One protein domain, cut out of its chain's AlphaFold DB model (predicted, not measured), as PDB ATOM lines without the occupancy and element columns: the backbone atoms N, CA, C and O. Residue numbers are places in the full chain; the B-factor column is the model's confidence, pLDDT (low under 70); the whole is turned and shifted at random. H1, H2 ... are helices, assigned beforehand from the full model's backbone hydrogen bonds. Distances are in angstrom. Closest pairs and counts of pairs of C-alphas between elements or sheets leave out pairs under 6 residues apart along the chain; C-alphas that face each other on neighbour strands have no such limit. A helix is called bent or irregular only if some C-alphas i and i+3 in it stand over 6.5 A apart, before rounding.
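AT A GLANCE: This is residues 2 to 41 of the 103 residues of an uncharacterized protein of Populus davidiana (UniProt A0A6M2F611). One long helix, H2, makes most of a thin rod, and a shorter helix, H1, stands off its first end at a steep angle, like a wide, open V with one long arm and one short arm. The two helices meet near their ends at a corner and do not fold back on each other. The printed part has 40 residues with two named helices, H1 then H2 along the chain, and no named strand; the class is all helix. The whole is extended, with a radius of gyration of the C-alphas of 16.0 A, and spans 53 by 15 by 7 A.

HOW THE PARTS SIT: H2, residues 14 to 40, is the longest helix. H1, residues 2 to 11, is joined to it by a tight link of 2 residues. The two helices are close but not clearly touching, with 2 pairs of C-alphas within 8 A. Their closest C-alphas are those of Ile 11 and Trp 17, 7.7 A apart. Their lines stand at a steep tilt of 47 degrees, and they run the same way; their centres are 27.3 A apart. In H1 every O i to N i+4 pair is within hydrogen-bond range; in H2 20 of 23 are.

IN THESE COORDINATES: H2 runs 35.6 A from C-alpha 14 at (-44.757, 33.755, 30.074) to C-alpha 40 at (-10.606, 41.322, 23.468). It is neither bent nor irregular, but only just: C-alphas 20 and 23 are 6.2 A apart. H1 measures 14.6 A from its first to its last C-alpha and begins with C-alpha 2 at (-57.210, 42.863, 44.077).

THE WHOLE: The two C-alphas farthest apart, those of Arg 2 and Thr 41, are 53.3 A apart. Residues 2 to 41 stand free, with no C-alpha 8 or more residues away along the chain within 10 A. The printed part has no cut. The mean pLDDT of the printed part is 79.5, and residues 40 to 41 are under 70.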
ATOM      1  N   ARG A   2     -56.721  43.720  45.179       72.19
ATOM      2  CA  ARG A   2     -57.210  42.863  44.077       72.19
ATOM      3  C   ARG A   2     -56.670  43.272  42.695       72.19
ATOM      4  O   ARG A   2     -56.248  42.412  41.936       72.19
ATOM      5  N   GLU A   3     -56.578  44.573  42.435       77.25
ATOM      6  CA  GLU A   3     -56.019  45.102  41.180       77.25
ATOM      7  C   GLU A   3     -54.505  44.876  41.063       77.25
ATOM      8  O   GLU A   3     -54.006  44.518  40.003       77.25
ATOM      9  N   VAL A   4     -53.782  44.945  42.185       79.94
ATOM     10  CA  VAL A   4     -52.342  44.639  42.239       79.94
ATOM     11  C   VAL A   4     -52.083  43.163  41.909       79.94
ATOM     12  O   VAL A   4     -51.141  42.844  41.193       79.94
ATOM     13  N   LYS A   5     -52.961  42.256  42.365       77.94
ATOM     14  CA  LYS A   5     -52.887  40.824  42.029       77.94
ATOM     15  C   LYS A   5     -53.131  40.555  40.540       77.94
ATOM     16  O   LYS A   5     -52.447  39.712  39.971       77.94
ATOM     17  N   LYS A   6     -54.056  41.284  39.902       75.56
ATOM     18  CA  LYS A   6     -54.309  41.167  38.453       75.56
ATOM     19  C   LYS A   6     -53.130  41.689  37.629       75.56
ATOM     20  O   LYS A   6     -52.688  41.012  36.704       75.56
ATOM     21  N   ALA A   7     -52.576  42.839  38.008       78.25
ATOM     22  CA  ALA A   7     -51.382  43.382  37.367       78.25
ATOM     23  C   ALA A   7     -50.191  42.412  37.483       78.25
ATOM     24  O   ALA A   7     -49.515  42.144  36.493       78.25
ATOM     25  N   LEU A   8     -49.993  41.801  38.658       76.81
ATOM     26  CA  LEU A   8     -48.962  40.779  38.865       76.81
ATOM     27  C   LEU A   8     -49.180  39.529  38.005       76.81
ATOM     28  O   LEU A   8     -48.213  39.029  37.440       76.81
ATOM     29  N   SER A   9     -50.421  39.053  37.849       75.00
ATOM     30  CA  SER A   9     -50.702  37.912  36.959       75.00
ATOM     31  C   SER A   9     -50.395  38.214  35.489       75.00
ATOM     32  O   SER A   9     -49.934  37.339  34.762       75.00
ATOM     33  N   PHE A  10     -50.571  39.468  35.068       74.06
ATOM     34  CA  PHE A  10     -50.251  39.902  33.710       74.06
ATOM     35  C   PHE A  10     -48.732  39.991  33.487       74.06
ATOM     36  O   PHE A  10     -48.221  39.524  32.474       74.06
ATOM     37  N   ILE A  11     -47.990  40.504  34.473       73.50
ATOM     38  CA  ILE A  11     -46.519  40.603  34.432       73.50
ATOM     39  C   ILE A  11     -45.850  39.217  34.485       73.50
ATOM     40  O   ILE A  11     -44.821  39.006  33.845       73.50
ATOM     41  N   LEU A  12     -46.442  38.262  35.210       71.62
ATOM     42  CA  LEU A  12     -45.992  36.863  35.285       71.62
ATOM     43  C   LEU A  12     -46.386  36.022  34.061       71.62
ATOM     44  O   LEU A  12     -46.081  34.830  34.012       71.62
ATOM     45  N   THR A  13     -47.053  36.612  33.067       81.44
ATOM     46  CA  THR A  13     -47.410  35.889  31.848       81.44
ATOM     47  C   THR A  13     -46.147  35.584  31.041       81.44
ATOM     48  O   THR A  13     -45.370  36.472  30.682       81.44
ATOM     49  N   VAL A  14     -45.955  34.301  30.734       73.88
ATOM     50  CA  VAL A  14     -44.757  33.755  30.074       73.88
ATOM     51  C   VAL A  14     -44.482  34.425  28.723       73.88
ATOM     52  O   VAL A  14     -43.329  34.615  28.343       73.88
ATOM     53  N   GLU A  15     -45.525  34.847  28.009       77.75
ATOM     54  CA  GLU A  15     -45.394  35.524  26.714       77.75
ATOM     55  C   GLU A  15     -44.802  36.933  26.829       77.75
ATOM     56  O   GLU A  15     -43.979  37.322  25.998       77.75
ATOM     57  N   PHE A  16     -45.156  37.669  27.888       76.56
ATOM     58  CA  PHE A  16     -44.595  38.990  28.166       76.56
ATOM     59  C   PHE A  16     -43.113  38.888  28.529       76.56
ATOM     60  O   PHE A  16     -42.296  39.645  28.013       76.56
ATOM     61  N   TRP A  17     -42.742  37.895  29.339       79.81
ATOM     62  CA  TRP A  17     -41.341  37.584  29.634       79.81
ATOM     63  C   TRP A  17     -40.563  37.183  28.380       79.81
ATOM     64  O   TRP A  17     -39.460  37.683  28.141       79.81
ATOM     65  N   ARG A  18     -41.152  36.325  27.538       80.31
ATOM     66  CA  ARG A  18     -40.550  35.921  26.266       80.31
ATOM     67  C   ARG A  18     -40.283  37.118  25.372       80.31
ATOM     68  O   ARG A  18     -39.231  37.124  24.763       80.31
ATOM     69  N   MET A  19     -41.174  38.106  25.304       80.75
ATOM     70  CA  MET A  19     -41.013  39.272  24.429       80.75
ATOM     71  C   MET A  19     -40.134  40.370  25.047       80.75
ATOM     72  O   MET A  19     -39.207  40.861  24.412       80.75
ATOM     73  N   GLY A  20     -40.405  40.751  26.293       79.38
ATOM     74  CA  GLY A  20     -39.762  41.891  26.946       79.38
ATOM     75  C   GLY A  20     -38.397  41.577  27.547       79.38
ATOM     76  O   GLY A  20     -37.538  42.453  27.582       79.38
ATOM     77  N   ILE A  21     -38.172  40.342  28.001       83.94
ATOM     78  CA  ILE A  21     -36.938  39.968  28.702       83.94
ATOM     79  C   ILE A  21     -36.025  39.163  27.786       83.94
ATOM     80  O   ILE A  21     -34.881  39.552  27.604       83.94
ATOM     81  N   PHE A  22     -36.492  38.092  27.140       84.31
ATOM     82  CA  PHE A  22     -35.581  37.265  26.332       84.31
ATOM     83  C   PHE A  22     -35.020  37.990  25.099       84.31
ATOM     84  O   PHE A  22     -33.841  37.819  24.788       84.31
ATOM     85  N   TRP A  23     -35.802  38.842  24.426       82.75
ATOM     86  CA  TRP A  23     -35.296  39.615  23.279       82.75
ATOM     87  C   TRP A  23     -34.331  40.708  23.705       82.75
ATOM     88  O   TRP A  23     -33.303  40.904  23.061       82.75
ATOM     89  N   THR A  24     -34.631  41.406  24.801       89.44
ATOM     90  CA  THR A  24     -33.738  42.448  25.315       89.44
ATOM     91  C   THR A  24     -32.437  41.833  25.805       89.44
ATOM     92  O   THR A  24     -31.374  42.340  25.462       89.44
ATOM     93  N   LEU A  25     -32.488  40.686  26.488       86.38
ATOM     94  CA  LEU A  25     -31.293  39.947  26.888       86.38
ATOM     95  C   LEU A  25     -30.506  39.443  25.672       86.38
ATOM     96  O   LEU A  25     -29.290  39.579  25.654       86.38
ATOM     97  N   SER A  26     -31.169  38.927  24.634       87.38
ATOM     98  CA  SER A  26     -30.509  38.495  23.391       87.38
ATOM     99  C   SER A  26     -29.811  39.652  22.666       87.38
ATOM    100  O   SER A  26     -28.665  39.508  22.229       87.38
ATOM    101  N   LEU A  27     -30.452  40.821  22.595       87.19
ATOM    102  CA  LEU A  27     -29.853  42.032  22.032       87.19
ATOM    103  C   LEU A  27     -28.676  42.507  22.879       87.19
ATOM    104  O   LEU A  27     -27.595  42.734  22.341       87.19
ATOM    105  N   VAL A  28     -28.850  42.602  24.198       92.50
ATOM    106  CA  VAL A  28     -27.779  42.997  25.122       92.50
ATOM    107  C   VAL A  28     -26.598  42.043  25.004       92.50
ATOM    108  O   VAL A  28     -25.475  42.512  24.876       92.50
ATOM    109  N   MET A  29     -26.828  40.729  24.960       87.94
ATOM    110  CA  MET A  29     -25.765  39.736  24.786       87.94
ATOM    111  C   MET A  29     -25.084  39.856  23.423       87.94
ATOM    112  O   MET A  29     -23.868  39.735  23.352       87.94
ATOM    113  N   SER A  30     -25.821  40.174  22.359       87.38
ATOM    114  CA  SER A  30     -25.241  40.408  21.027       87.38
ATOM    115  C   SER A  30     -24.350  41.657  21.004       87.38
ATOM    116  O   SER A  30     -23.232  41.622  20.487       87.38
ATOM    117  N   TYR A  31     -24.802  42.754  21.619       87.75
ATOM    118  CA  TYR A  31     -24.003  43.975  21.773       87.75
ATOM    119  C   TYR A  31     -22.803  43.762  22.692       87.75
ATOM    120  O   TYR A  31     -21.713  44.250  22.403       87.75
ATOM    121  N   PHE A  32     -22.985  43.011  23.774       87.62
ATOM    122  CA  PHE A  32     -21.926  42.646  24.702       87.62
ATOM    123  C   PHE A  32     -20.888  41.764  24.017       87.62
ATOM    124  O   PHE A  32     -19.702  42.018  24.161       87.62
ATOM    125  N   GLN A  33     -21.307  40.798  23.200       84.56
ATOM    126  CA  GLN A  33     -20.417  39.979  22.383       84.56
ATOM    127  C   GLN A  33     -19.628  40.843  21.395       84.56
ATOM    128  O   GLN A  33     -18.421  40.658  21.260       84.56
ATOM    129  N   LEU A  34     -20.267  41.821  20.751       80.50
ATOM    130  CA  LEU A  34     -19.590  42.743  19.838       80.50
ATOM    131  C   LEU A  34     -18.619  43.684  20.575       80.50
ATOM    132  O   LEU A  34     -17.528  43.974  20.082       80.50
ATOM    133  N   PHE A  35     -18.988  44.133  21.775       83.56
ATOM    134  CA  PHE A  35     -18.134  44.928  22.655       83.56
ATOM    135  C   PHE A  35     -16.936  44.111  23.148       83.56
ATOM    136  O   PHE A  35     -15.802  44.574  23.051       83.56
ATOM    137  N   TRP A  36     -17.156  42.867  23.578       78.50
ATOM    138  CA  TRP A  36     -16.089  41.942  23.950       78.50
ATOM    139  C   TRP A  36     -15.196  41.623  22.756       78.50
ATOM    140  O   TRP A  36     -13.985  41.605  22.917       78.50
ATOM    141  N   GLN A  37     -15.733  41.447  21.548       74.94
ATOM    142  CA  GLN A  37     -14.905  41.315  20.347       74.94
ATOM    143  C   GLN A  37     -14.057  42.569  20.126       74.94
ATOM    144  O   GLN A  37     -12.853  42.471  19.941       74.94
ATOM    145  N   ARG A  38     -14.626  43.769  20.242       70.50
ATOM    146  CA  ARG A  38     -13.851  45.009  20.088       70.50
ATOM    147  C   ARG A  38     -12.752  45.174  21.148       70.50
ATOM    148  O   ARG A  38     -11.693  45.705  20.826       70.50
ATOM    149  N   VAL A  39     -12.997  44.742  22.384       76.38
ATOM    150  CA  VAL A  39     -12.066  44.902  23.517       76.38
ATOM    151  C   VAL A  39     -11.034  43.767  23.595       76.38
ATOM    152  O   VAL A  39      -9.872  44.017  23.906       76.38
ATOM    153  N   PHE A  40     -11.430  42.527  23.299       66.69
ATOM    154  CA  PHE A  40     -10.606  41.322  23.468       66.69
ATOM    155  C   PHE A  40     -10.059  40.741  22.157       66.69
ATOM    156  O   PHE A  40      -9.157  39.900  22.214       66.69
ATOM    157  N   THR A  41     -10.515  41.180  20.977       56.59
ATOM    158  CA  THR A  41      -9.856  40.817  19.714       56.59
ATOM    159  C   THR A  41      -8.506  41.522  19.635       56.59
ATOM    160  O   THR A  41      -8.368  42.664  19.196       56.59
TER     161      THR A  41